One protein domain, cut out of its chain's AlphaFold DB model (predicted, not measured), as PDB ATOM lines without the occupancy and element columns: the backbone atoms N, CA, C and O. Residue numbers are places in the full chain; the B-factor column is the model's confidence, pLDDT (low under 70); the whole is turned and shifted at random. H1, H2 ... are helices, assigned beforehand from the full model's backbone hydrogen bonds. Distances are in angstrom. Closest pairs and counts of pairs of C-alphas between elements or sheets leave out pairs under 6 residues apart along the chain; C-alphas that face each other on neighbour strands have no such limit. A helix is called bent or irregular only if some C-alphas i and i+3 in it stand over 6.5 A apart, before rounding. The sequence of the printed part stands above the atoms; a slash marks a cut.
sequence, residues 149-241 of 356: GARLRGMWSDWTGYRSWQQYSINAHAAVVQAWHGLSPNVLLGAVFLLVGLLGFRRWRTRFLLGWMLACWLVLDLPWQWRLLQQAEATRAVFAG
ATOM      1  N   GLY A 149      89.286  60.464  79.988       82.38
ATOM      2  CA  GLY A 149      88.270  59.749  80.768       82.38
ATOM      3  C   GLY A 149      88.687  58.329  81.172       82.38
ATOM      4  O   GLY A 149      88.435  57.913  82.302       82.38
ATOM      5  N   ALA A 150      89.351  57.576  80.287       76.50
ATOM      6  CA  ALA A 150      89.919  56.274  80.647       76.50
ATOM      7  C   ALA A 150      91.003  56.418  81.726       76.50
ATOM      8  O   ALA A 150      91.007  55.658  82.691       76.50
ATOM      9  N   ARG A 151      91.847  57.453  81.628       76.81
ATOM     10  CA  ARG A 151      92.877  57.747  82.634       76.81
ATOM     11  C   ARG A 151      92.301  58.122  83.990       76.81
ATOM     12  O   ARG A 151      92.740  57.566  84.984       76.81
ATOM     13  N   LEU A 152      91.323  59.027  84.043       82.00
ATOM     14  CA  LEU A 152      90.687  59.424  85.303       82.00
ATOM     15  C   LEU A 152      90.013  58.227  85.985       82.00
ATOM     16  O   LEU A 152      90.151  58.057  87.193       82.00
ATOM     17  N   ARG A 153      89.353  57.352  85.213       81.69
ATOM     18  CA  ARG A 153      88.801  56.092  85.735       81.69
ATOM     19  C   ARG A 153      89.890  55.148  86.240       81.69
ATOM     20  O   ARG A 153      89.727  54.578  87.313       81.69
ATOM     21  N   GLY A 154      90.988  55.010  85.497       77.00
ATOM     22  CA  GLY A 154      92.152  54.226  85.906       77.00
ATOM     23  C   GLY A 154      92.737  54.735  87.220       77.00
ATOM     24  O   GLY A 154      92.816  53.971  88.170       77.00
ATOM     25  N   MET A 155      93.037  56.035  87.306       79.69
ATOM     26  CA  MET A 155      93.516  56.719  88.514       79.69
ATOM     27  C   MET A 155      92.577  56.533  89.703       79.69
ATOM     28  O   MET A 155      93.038  56.240  90.801       79.69
ATOM     29  N   TRP A 156      91.268  56.687  89.489       83.50
ATOM     30  CA  TRP A 156      90.268  56.485  90.532       83.50
ATOM     31  C   TRP A 156      90.273  55.041  91.032       83.50
ATOM     32  O   TRP A 156      90.442  54.814  92.224       83.50
ATOM     33  N   SER A 157      90.194  54.068  90.117       81.00
ATOM     34  CA  SER A 157      90.289  52.643  90.451       81.00
ATOM     35  C   SER A 157      91.588  52.310  91.182       81.00
ATOM     36  O   SER A 157      91.598  51.454  92.060       81.00
ATOM     37  N   ASP A 158      92.682  52.979  90.834       78.50
ATOM     38  CA  ASP A 158      93.986  52.806  91.461       78.50
ATOM     39  C   ASP A 158      94.060  53.376  92.872       78.50
ATOM     40  O   ASP A 158      94.745  52.834  93.746       78.50
ATOM     41  N   TRP A 159      93.391  54.503  93.083       81.56
ATOM     42  CA  TRP A 159      93.384  55.225  94.343       81.56
ATOM     43  C   TRP A 159      92.397  54.619  95.344       81.56
ATOM     44  O   TRP A 159      92.706  54.532  96.529       81.56
ATOM     45  N   THR A 160      91.264  54.092  94.880       84.19
ATOM     46  CA  THR A 160      90.254  53.465  95.747       84.19
ATOM     47  C   THR A 160      90.341  51.939  95.786       84.19
ATOM     48  O   THR A 160      89.721  51.316  96.642       84.19
ATOM     49  N   GLY A 161      91.075  51.318  94.862       83.31
ATOM     50  CA  GLY A 161      91.207  49.866  94.781       83.31
ATOM     51  C   GLY A 161      91.996  49.271  95.946       83.31
ATOM     52  O   GLY A 161      92.967  49.863  96.430       83.31
ATOM     53  N   TYR A 162      91.595  48.069  96.366       83.56
ATOM     54  CA  TYR A 162      92.382  47.264  97.295       83.56
ATOM     55  C   TYR A 162      93.699  46.839  96.641       83.56
ATOM     56  O   TYR A 162      93.734  46.451  95.471       83.56
ATOM     57  N   ARG A 163      94.776  46.875  97.424       77.56
ATOM     58  CA  ARG A 163      96.077  46.320  97.059       77.56
ATOM     59  C   ARG A 163      96.639  45.571  98.251       77.56
ATOM     60  O   ARG A 163      96.616  46.096  99.366       77.56
ATOM     61  N   SER A 164      97.178  44.382  98.005       78.44
ATOM     62  CA  SER A 164      97.976  43.680  99.007       78.44
ATOM     63  C   SER A 164      99.191  44.523  99.400       78.44
ATOM     64  O   SER A 164      99.550  45.482  98.708       78.44
ATOM     65  N   TRP A 165      99.844  44.158 100.502       80.38
ATOM     66  CA  TRP A 165     101.192  44.652 100.755       80.38
ATOM     67  C   TRP A 165     102.057  44.328  99.540       80.38
ATOM     68  O   TRP A 165     102.090  43.193  99.072       80.38
ATOM     69  N   GLN A 166     102.688  45.356  98.995       70.75
ATOM     70  CA  GLN A 166     103.675  45.233  97.938       70.75
ATOM     71  C   GLN A 166     104.943  45.925  98.423       70.75
ATOM     72  O   GLN A 166     104.884  46.855  99.225       70.75
ATOM     73  N   GLN A 167     106.092  45.479  97.933       66.81
ATOM     74  CA  GLN A 167     107.400  45.996  98.350       66.81
ATOM     75  C   GLN A 167     107.792  47.303  97.645       66.81
ATOM     76  O   GLN A 167     108.927  47.760  97.751       66.81
ATOM     77  N   TYR A 168     106.861  47.912  96.909       65.62
ATOM     78  CA  TYR A 168     107.065  49.210  96.281       65.62
ATOM     79  C   TYR A 168     106.831  50.352  97.276       65.62
ATOM     80  O   TYR A 168     106.198  50.189  98.319       65.62
ATOM     81  N   SER A 169     107.327  51.542  96.931       60.97
ATOM     82  CA  SER A 169     107.065  52.766  97.695       60.97
ATOM     83  C   SER A 169     105.562  53.002  97.884       60.97
ATOM     84  O   SER A 169     104.772  52.763  96.971       60.97
ATOM     85  N   ILE A 170     105.172  53.579  99.026       63.09
ATOM     86  CA  ILE A 170     103.793  54.026  99.294       63.09
ATOM     87  C   ILE A 170     103.281  55.046  98.258       63.09
ATOM     88  O   ILE A 170     102.076  55.219  98.095       63.09
ATOM     89  N   ASN A 171     104.202  55.678  97.522       63.84
ATOM     90  CA  ASN A 171     103.919  56.630  96.451       63.84
ATOM     91  C   ASN A 171     103.845  55.977  95.052       63.84
ATOM     92  O   ASN A 171     103.749  56.684  94.049       63.84
ATOM     93  N   ALA A 172     103.923  54.643  94.950       63.53
ATOM     94  CA  ALA A 172     103.832  53.929  93.678       63.53
ATOM     95  C   ALA A 172     102.365  53.714  93.248       63.53
ATOM     96  O   ALA A 172     101.552  53.102  93.949       63.53
ATOM     97  N   HIS A 173     102.017  54.180  92.047       61.56
ATOM     98  CA  HIS A 173     100.691  54.012  91.445       61.56
ATOM     99  C   HIS A 173     100.790  53.072  90.231       61.56
ATOM    100  O   HIS A 173     101.506  53.379  89.287       61.56
ATOM    101  N   ALA A 174     100.112  51.918  90.279       56.62
ATOM    102  CA  ALA A 174     100.263  50.818  89.320       56.62
ATOM    103  C   ALA A 174      99.485  50.987  87.995       56.62
ATOM    104  O   ALA A 174      99.979  50.575  86.952       56.62
ATOM    105  N   ALA A 175      98.290  51.589  88.000       50.12
ATOM    106  CA  ALA A 175      97.495  51.870  86.794       50.12
ATOM    107  C   ALA A 175      97.794  53.237  86.171       50.12
ATOM    108  O   ALA A 175      97.305  53.541  85.082       50.12
ATOM    109  N   VAL A 176      98.625  54.063  86.809       49.75
ATOM    110  CA  VAL A 176      99.294  55.152  86.098       49.75
ATOM    111  C   VAL A 176     100.541  54.553  85.483       49.75
ATOM    112  O   VAL A 176     101.642  54.683  86.006       49.75
ATOM    113  N   VAL A 177     100.355  53.884  84.346       50.00
ATOM    114  CA  VAL A 177     101.447  53.721  83.394       50.00
ATOM    115  C   VAL A 177     102.170  55.066  83.325       50.00
ATOM    116  O   VAL A 177     101.555  56.089  83.006       50.00
ATOM    117  N   GLN A 178     103.466  55.052  83.632       51.78
ATOM    118  CA  GLN A 178     104.367  56.206  83.678       51.78
ATOM    119  C   GLN A 178     104.470  56.989  82.356       51.78
ATOM    120  O   GLN A 178     105.239  57.940  82.268       51.78
ATOM    121  N   ALA A 179     103.660  56.661  81.348       46.22
ATOM    122  CA  ALA A 179     103.574  57.348  80.070       46.22
ATOM    123  C   ALA A 179     103.311  58.861  80.207       46.22
ATOM    124  O   ALA A 179     103.580  59.602  79.267       46.22
ATOM    125  N   TRP A 180     102.771  59.331  81.342       48.22
ATOM    126  CA  TRP A 180     102.673  60.756  81.670       48.22
ATOM    127  C   TRP A 180     103.343  61.020  83.017       48.22
ATOM    128  O   TRP A 180     102.698  60.986  84.067       48.22
ATOM    129  N   HIS A 181     104.644  61.303  82.991       56.47
ATOM    130  CA  HIS A 181     105.334  61.883  84.137       56.47
ATOM    131  C   HIS A 181     104.595  63.168  84.568       56.47
ATOM    132  O   HIS A 181     104.611  64.164  83.851       56.47
ATOM    133  N   GLY A 182     103.906  63.139  85.717       59.31
ATOM    134  CA  GLY A 182     103.428  64.350  86.401       59.31
ATOM    135  C   GLY A 182     101.940  64.428  86.764       59.31
ATOM    136  O   GLY A 182     101.583  65.268  87.584       59.31
ATOM    137  N   LEU A 183     101.066  63.566  86.234       70.75
ATOM    138  CA  LEU A 183      99.626  63.591  86.550       70.75
ATOM    139  C   LEU A 183      99.245  62.455  87.509       70.75
ATOM    140  O   LEU A 183      98.699  61.433  87.103       70.75
ATOM    141  N   SER A 184      99.548  62.641  88.797       76.06
ATOM    142  CA  SER A 184      99.037  61.778  89.870       76.06
ATOM    143  C   SER A 184      97.656  62.257  90.354       76.06
ATOM    144  O   SER A 184      97.327  63.440  90.186       76.06
ATOM    145  N   PRO A 185      96.850  61.387  91.001       79.88
ATOM    146  CA  PRO A 185      95.594  61.800  91.636       79.88
ATOM    147  C   PRO A 185      95.778  63.004  92.571       79.88
ATOM    148  O   PRO A 185      94.970  63.929  92.553       79.88
ATOM    149  N   ASN A 186      96.894  63.043  93.307       84.31
ATOM    150  CA  ASN A 186      97.223  64.125  94.235       84.31
ATOM    151  C   ASN A 186      97.419  65.472  93.524       84.31
ATOM    152  O   ASN A 186      96.966  66.497  94.028       84.31
ATOM    153  N   VAL A 187      98.056  65.485  92.347       85.56
ATOM    154  CA  VAL A 187      98.266  66.719  91.567       85.56
ATOM    155  C   VAL A 187      96.937  67.257  91.037       85.56
ATOM    156  O   VAL A 187      96.665  68.452  91.160       85.56
ATOM    157  N   LEU A 188      96.080  66.383  90.498       85.38
ATOM    158  CA  LEU A 188      94.752  66.770  90.013       85.38
ATOM    159  C   LEU A 188      93.875  67.316  91.140       85.38
ATOM    160  O   LEU A 188      93.294  68.392  91.002       85.38
ATOM    161  N   LEU A 189      93.810  66.602  92.265       88.12
ATOM    162  CA  LEU A 189      93.054  67.045  93.432       88.12
ATOM    163  C   LEU A 189      93.608  68.352  93.984       88.12
ATOM    164  O   LEU A 189      92.828  69.253  94.254       88.12
ATOM    165  N   GLY A 190      94.932  68.507  94.062       91.00
ATOM    166  CA  GLY A 190      95.568  69.758  94.466       91.00
ATOM    167  C   GLY A 190      95.146  70.942  93.593       91.00
ATOM    168  O   GLY A 190      94.754  71.981  94.119       91.00
ATOM    169  N   ALA A 191      95.136  70.780  92.266       92.19
ATOM    170  CA  ALA A 191      94.682  71.826  91.346       92.19
ATOM    171  C   ALA A 191      93.193  72.175  91.541       92.19
ATOM    172  O   ALA A 191      92.838  73.355  91.614       92.19
ATOM    173  N   VAL A 192      92.326  71.164  91.683       92.81
ATOM    174  CA  VAL A 192      90.893  71.354  91.976       92.81
ATOM    175  C   VAL A 192      90.698  72.054  93.322       92.81
ATOM    176  O   VAL A 192      89.911  72.998  93.427       92.81
ATOM    177  N   PHE A 193      91.449  71.643  94.342       94.62
ATOM    178  CA  PHE A 193      91.402  72.206  95.685       94.62
ATOM    179  C   PHE A 193      91.827  73.663  95.721       94.62
ATOM    180  O   PHE A 193      91.164  74.474  96.367       94.62
ATOM    181  N   LEU A 194      92.877  74.024  94.988       94.88
ATOM    182  CA  LEU A 194      93.306  75.411  94.857       94.88
ATOM    183  C   LEU A 194      92.256  76.254  94.129       94.88
ATOM    184  O   LEU A 194      91.896  77.322  94.620       94.88
ATOM    185  N   LEU A 195      91.715  75.774  93.005       95.75
ATOM    186  CA  LEU A 195      90.719  76.517  92.228       95.75
ATOM    187  C   LEU A 195      89.452  76.802  93.048       95.75
ATOM    188  O   LEU A 195      89.026  77.953  93.161       95.75
ATOM    189  N   VAL A 196      88.866  75.769  93.657       94.75
ATOM    190  CA  VAL A 196      87.663  75.912  94.493       94.75
ATOM    191  C   VAL A 196      87.973  76.712  95.760       94.75
ATOM    192  O   VAL A 196      87.176  77.563  96.159       94.75
ATOM    193  N   GLY A 197      89.165  76.518  96.335       94.56
ATOM    194  CA  GLY A 197      89.700  77.295  97.450       94.56
ATOM    195  C   GLY A 197      89.687  78.799  97.174       94.56
ATOM    196  O   GLY A 197      89.142  79.577  97.958       94.56
ATOM    197  N   LEU A 198      90.229  79.208  96.023       94.88
ATOM    198  CA  LEU A 198      90.284  80.604  95.583       94.88
ATOM    199  C   LEU A 198      88.887  81.188  95.342       94.88
ATOM    200  O   LEU A 198      88.601  82.307  95.779       94.88
ATOM    201  N   LEU A 199      87.999  80.439  94.682       94.88
ATOM    202  CA  LEU A 199      86.625  80.879  94.417       94.88
ATOM    203  C   LEU A 199      85.829  81.067  95.714       94.88
ATOM    204  O   LEU A 199      85.194  82.106  95.912       94.88
ATOM    205  N   GLY A 200      85.904  80.101  96.631       93.25
ATOM    206  CA  GLY A 200      85.214  80.191  97.911       93.25
ATOM    207  C   GLY A 200      85.821  81.245  98.840       93.25
ATOM    208  O   GLY A 200      85.073  81.965  99.502       93.25
ATOM    209  N   PHE A 201      87.144  81.454  98.820       93.44
ATOM    210  CA  PHE A 201      87.782  82.549  99.560       93.44
ATOM    211  C   PHE A 201      87.255  83.920  99.126       93.44
ATOM    212  O   PHE A 201      86.940  84.759  99.975       93.44
ATOM    213  N   ARG A 202      87.085  84.146  97.816       93.62
ATOM    214  CA  ARG A 202      86.515  85.404  97.301       93.62
ATOM    215  C   ARG A 202      85.098  85.658  97.826       93.62
ATOM    216  O   ARG A 202      84.740  86.813  98.042       93.62
ATOM    217  N   ARG A 203      84.303  84.604  98.043       93.25
ATOM    218  CA  ARG A 203      82.886  84.703  98.429       93.25
ATOM    219  C   ARG A 203      82.633  84.679  99.940       93.25
ATOM    220  O   ARG A 203      81.696  85.338 100.398       93.25
ATOM    221  N   TRP A 204      83.429  83.914 100.684       92.25
ATOM    222  CA  TRP A 204      83.184  83.534 102.083       92.25
ATOM    223  C   TRP A 204      84.405  83.720 103.006       92.25
ATOM    224  O   TRP A 204      84.315  83.458 104.207       92.25
ATOM    225  N   ARG A 205      85.525  84.233 102.472       92.69
ATOM    226  CA  ARG A 205      86.743  84.614 103.212       92.69
ATOM    227  C   ARG A 205      87.359  83.443 103.999       92.69
ATOM    228  O   ARG A 205      87.334  82.299 103.555       92.69
ATOM    229  N   THR A 206      87.987  83.733 105.137       89.56
ATOM    230  CA  THR A 206      88.851  82.815 105.900       89.56
ATOM    231  C   THR A 206      88.113  81.637 106.536       89.56
ATOM    232  O   THR A 206      88.679  80.551 106.616       89.56
ATOM    233  N   ARG A 207      86.840  81.797 106.934       90.12
ATOM    234  CA  ARG A 207      86.037  80.694 107.503       90.12
ATOM    235  C   ARG A 207      85.855  79.547 106.510       90.12
ATOM    236  O   ARG A 207      85.911  78.385 106.900       90.12
ATOM    237  N   PHE A 208      85.690  79.876 105.229       94.12
ATOM    238  CA  PHE A 208      85.632  78.873 104.174       94.12
ATOM    239  C   PHE A 208      86.959  78.133 104.024       94.12
ATOM    240  O   PHE A 208      86.937  76.918 103.906       94.12
ATOM    241  N   LEU A 209      88.100  78.829 104.089       91.88
ATOM    242  CA  LEU A 209      89.409  78.186 103.939       91.88
ATOM    243  C   LEU A 209      89.670  77.122 105.007       91.88
ATOM    244  O   LEU A 209      90.207  76.075 104.668       91.88
ATOM    245  N   LEU A 210      89.261  77.345 106.260       93.00
ATOM    246  CA  LEU A 210      89.413  76.342 107.323       93.00
ATOM    247  C   LEU A 210      88.577  75.086 107.048       93.00
ATOM    248  O   LEU A 210      89.104  73.976 107.083       93.00
ATOM    249  N   GLY A 211      87.288  75.260 106.733       94.69
ATOM    250  CA  GLY A 211      86.413  74.133 106.394       94.69
ATOM    251  C   GLY A 211      86.855  73.417 105.116       94.69
ATOM    252  O   GLY A 211      86.846  72.192 105.050       94.69
ATOM    253  N   TRP A 212      87.305  74.179 104.120       95.12
ATOM    254  CA  TRP A 212      87.810  73.661 102.856       95.12
ATOM    255  C   TRP A 212      89.104  72.875 103.036       95.12
ATOM    256  O   TRP A 212      89.217  71.775 102.509       95.12
ATOM    257  N   MET A 213      90.049  73.390 103.825       94.38
ATOM    258  CA  MET A 213      91.284  72.689 104.174       94.38
ATOM    259  C   MET A 213      90.978  71.341 104.835       94.38
ATOM    260  O   MET A 213      91.528  70.328 104.414       94.38
ATOM    261  N   LEU A 214      90.071  71.316 105.821       95.31
ATOM    262  CA  LEU A 214      89.660  70.074 106.480       95.31
ATOM    263  C   LEU A 214      89.022  69.090 105.488       95.31
ATOM    264  O   LEU A 214      89.361  67.910 105.494       95.31
ATOM    265  N   ALA A 215      88.140  69.568 104.606       95.31
ATOM    266  CA  ALA A 215      87.520  68.735 103.578       95.31
ATOM    267  C   ALA A 215      88.558  68.155 102.601       95.31
ATOM    268  O   ALA A 215      88.523  66.965 102.304       95.31
ATOM    269  N   CYS A 216      89.511  68.973 102.143       93.50
ATOM    270  CA  CYS A 216      90.602  68.538 101.270       93.50
ATOM    271  C   CYS A 216      91.461  67.463 101.941       93.50
ATOM    272  O   CYS A 216      91.791  66.458 101.314       93.50
ATOM    273  N   TRP A 217      91.792  67.664 103.219       94.12
ATOM    274  CA  TRP A 217      92.547  66.699 104.012       94.12
ATOM    275  C   TRP A 217      91.801  65.366 104.128       94.12
ATOM    276  O   TRP A 217      92.366  64.330 103.790       94.12
ATOM    277  N   LEU A 218      90.513  65.387 104.489       95.44
ATOM    278  CA  LEU A 218      89.694  64.173 104.584       95.44
ATOM    279  C   LEU A 218      89.582  63.432 103.247       95.44
ATOM    280  O   LEU A 218      89.675  62.208 103.218       95.44
ATOM    281  N   VAL A 219      89.405  64.148 102.132       91.62
ATOM    282  CA  VAL A 219      89.315  63.530 100.798       91.62
ATOM    283  C   VAL A 219      90.619  62.828 100.413       91.62
ATOM    284  O   VAL A 219      90.565  61.777  99.778       91.62
ATOM    285  N   LEU A 220      91.776  63.375 100.796       89.06
ATOM    286  CA  LEU A 220      93.073  62.743 100.541       89.06
ATOM    287  C   LEU A 220      93.342  61.556 101.477       89.06
ATOM    288  O   LEU A 220      93.855  60.534 101.020       89.06
ATOM    289  N   ASP A 221      92.984  61.681 102.756       91.44
ATOM    290  CA  ASP A 221      93.357  60.715 103.795       91.44
ATOM    291  C   ASP A 221      92.412  59.507 103.870       91.44
ATOM    292  O   ASP A 221      92.866  58.374 104.020       91.44
ATOM    293  N   LEU A 222      91.098  59.695 103.698       92.75
ATOM    294  CA  LEU A 222      90.116  58.615 103.878       92.75
ATOM    295  C   LEU A 222      90.356  57.388 102.978       92.75
ATOM    296  O   LEU A 222      90.312  56.270 103.498       92.75
ATOM    297  N   PRO A 223      90.644  57.526 101.667       88.62
ATOM    298  CA  PRO A 223      90.943  56.364 100.827       88.62
ATOM    299  C   PRO A 223      92.202  55.619 101.281       88.62
ATOM    300  O   PRO A 223      92.275  54.393 101.174       88.62
ATOM    301  N   TRP A 224      93.182  56.352 101.815       87.12
ATOM    302  CA  TRP A 224      94.401  55.770 102.362       87.12
ATOM    303  C   TRP A 224      94.124  55.002 103.662       87.12
ATOM    304  O   TRP A 224      94.495  53.831 103.753       87.12
ATOM    305  N   GLN A 225      93.396  55.600 104.611       93.06
ATOM    306  CA  GLN A 225      92.982  54.941 105.860       93.06
ATOM    307  C   GLN A 225      92.168  53.677 105.586       93.06
ATOM    308  O   GLN A 225      92.412  52.626 106.176       93.06
ATOM    309  N   TRP A 226      91.224  53.757 104.646       92.75
ATOM    310  CA  TRP A 226      90.404  52.619 104.249       92.75
ATOM    311  C   TRP A 226      91.257  51.456 103.733       92.75
ATOM    312  O   TRP A 226      91.095  50.316 104.169       92.75
ATOM    313  N   ARG A 227      92.222  51.740 102.852       89.50
ATOM    314  CA  ARG A 227      93.148  50.724 102.343       89.50
ATOM    315  C   ARG A 227      94.015  50.138 103.453       89.50
ATOM    316  O   ARG A 227      94.209  48.925 103.481       89.50
ATOM    317  N   LEU A 228      94.516  50.976 104.358       90.25
ATOM    318  CA  LEU A 228      95.326  50.530 105.486       90.25
ATOM    319  C   LEU A 228      94.543  49.563 106.383       90.25
ATOM    320  O   LEU A 228      95.087  48.537 106.785       90.25
ATOM    321  N   LEU A 229      93.261  49.837 106.640       95.00
ATOM    322  CA  LEU A 229      92.385  48.934 107.392       95.00
ATOM    323  C   LEU A 229      92.211  47.587 106.683       95.00
ATOM    324  O   LEU A 229      92.398  46.546 107.310       95.00
ATOM    325  N   GLN A 230      91.943  47.593 105.375       92.06
ATOM    326  CA  GLN A 230      91.835  46.357 104.589       92.06
ATOM    327  C   GLN A 230      93.143  45.549 104.600       92.06
ATOM    328  O   GLN A 230      93.138  44.323 104.694       92.06
ATOM    329  N   GLN A 231      94.286  46.229 104.507       90.19
ATOM    330  CA  GLN A 231      95.604  45.603 104.575       90.19
ATOM    331  C   GLN A 231      95.908  45.049 105.970       90.19
ATOM    332  O   GLN A 231      96.461  43.957 106.081       90.19
ATOM    333  N   ALA A 232      95.528  45.763 107.028       94.25
ATOM    334  CA  ALA A 232      95.671  45.306 108.404       94.25
ATOM    335  C   ALA A 232      94.795  44.078 108.682       94.25
ATOM    336  O   ALA A 232      95.257  43.136 109.324       94.25
ATOM    337  N   GLU A 233      93.565  44.052 108.166       95.19
ATOM    338  CA  GLU A 233      92.673  42.896 108.256       95.19
ATOM    339  C   GLU A 233      93.250  41.682 107.518       95.19
ATOM    340  O   GLU A 233      93.336  40.600 108.100       95.19
ATOM    341  N   ALA A 234      93.752  41.869 106.293       89.81
ATOM    342  CA  ALA A 234      94.420  40.810 105.538       89.81
ATOM    343  C   ALA A 234      95.666  40.274 106.270       89.81
ATOM    344  O   ALA A 234      95.837  39.065 106.404       89.81
ATOM    345  N   THR A 235      96.513  41.155 106.815       91.75
ATOM    346  CA  THR A 235      97.675  40.755 107.627       91.75
ATOM    347  C   THR A 235      97.243  40.006 108.882       91.75
ATOM    348  O   THR A 235      97.825  38.980 109.228       91.75
ATOM    349  N   ARG A 236      96.205  40.486 109.572       95.38
ATOM    350  CA  ARG A 236      95.672  39.822 110.762       95.38
ATOM    351  C   ARG A 236      95.166  38.423 110.423       95.38
ATOM    352  O   ARG A 236      95.473  37.501 111.169       95.38
ATOM    353  N   ALA A 237      94.455  38.251 109.311       92.81
ATOM    354  CA  ALA A 237      93.965  36.946 108.871       92.81
ATOM    355  C   ALA A 237      95.099  35.932 108.634       92.81
ATOM    356  O   ALA A 237      94.918  34.748 108.896       92.81
ATOM    357  N   VAL A 238      96.275  36.393 108.190       90.25
ATOM    358  CA  VAL A 238      97.442  35.529 107.939       90.25
ATOM    359  C   VAL A 238      98.258  35.254 109.208       90.25
ATOM    360  O   VAL A 238      98.719  34.134 109.410       90.25
ATOM    361  N   PHE A 239      98.462  36.256 110.071       95.00
ATOM    362  CA  PHE A 239      99.457  36.175 111.153       95.00
ATOM    363  C   PHE A 239      98.884  36.129 112.575       95.00
ATOM    364  O   PHE A 239      99.649  35.921 113.523       95.00
ATOM    365  N   ALA A 240      97.579  36.340 112.777       96.75
ATOM    366  CA  ALA A 240      96.994  36.298 114.115       96.75
ATOM    367  C   ALA A 240      97.177  34.912 114.754       96.75
ATOM    368  O   ALA A 240      96.887  33.886 114.148       96.75
ATOM    369  N   GLY A 241      97.678  34.886 115.993       96.62
ATOM    370  CA  GLY A 241      97.946  33.644 116.728       96.62
ATOM    371  C   GLY A 241      99.206  32.885 116.287       96.62
ATOM    372  O   GLY A 241      99.576  31.910 116.934       96.62
TER     373      GLY A 241
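This is residues 149 to 241 of the 356 residues of an uncharacterized protein of Haliea sp (UniProt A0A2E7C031). One long helix, H2, folds back on itself as a narrow V of two unequal arms, H2a and the longer H2b, and the short helix H1 sits at the open mouth of the V, beyond the first residue of H2a. A loop, residues 161 to 184, joins H1 to H2a, and residues 236 to 241, of which 236 to 239 belong to H2, stick out. The printed part has 93 residues with two named helices, H1 then H2, and no named strand: all helix. The whole is loose, with a radius of gyration of the C-alphas of 16.7 A and spans of 55 by 36 by 20 A.

By its hydrogen bonds H2, residues 185 to 239, was assigned as one helix, but it is bent: C-alphas 203 and 206 are 9.7 A apart. Its arms H2a, residues 185 to 203, and H2b, residues 206 to 239, touch at a shallow tilt of 27 degrees, opposite ways; H2b does so with residues 208 to 220 alone, and the closest C-alphas, of Phe 201 and Phe 208, are 6.3 A apart. H2b is irregular, C-alphas 220 and 223 being 6.7 A apart, with a kink of 31 degrees near residue 222. H1, residues 149 to 160, only just touches H2a, about perpendicular at 84 degrees, with 3 pairs of C-alphas within 8 A; H2a does so with residue 185 alone, and the closest C-alphas, of Met 155 and Pro 185, are 6.3 A apart. H1 also only just touches H2b, with 3 such pairs, at a steep tilt of 65 degrees, the same way; the closest C-alphas are those of Thr 160 and Pro 223, 5.9 A apart. Each O i to N i+4 pair is within hydrogen-bond range in H1 and H2a, and 28 of 30 are in H2b.

H2b measures 48.1 A from first to last C-alpha and ends at C-alpha 239, (99.457, 36.175, 111.153). H2a measures 27.1 A from C-alpha 185 at (95.594, 61.800, 91.636). H1 measures 16.4 A from C-alpha 149 at (88.270, 59.749, 80.768).

The two C-alphas farthest apart, of Arg 202 and Gly 241, are 56.5 A apart. The printed part has no cut, and the link from H1 to H2, 24 residues, is long. Mean pLDDT of the printed part is 83.4, and residues 167 to 182 are under 70.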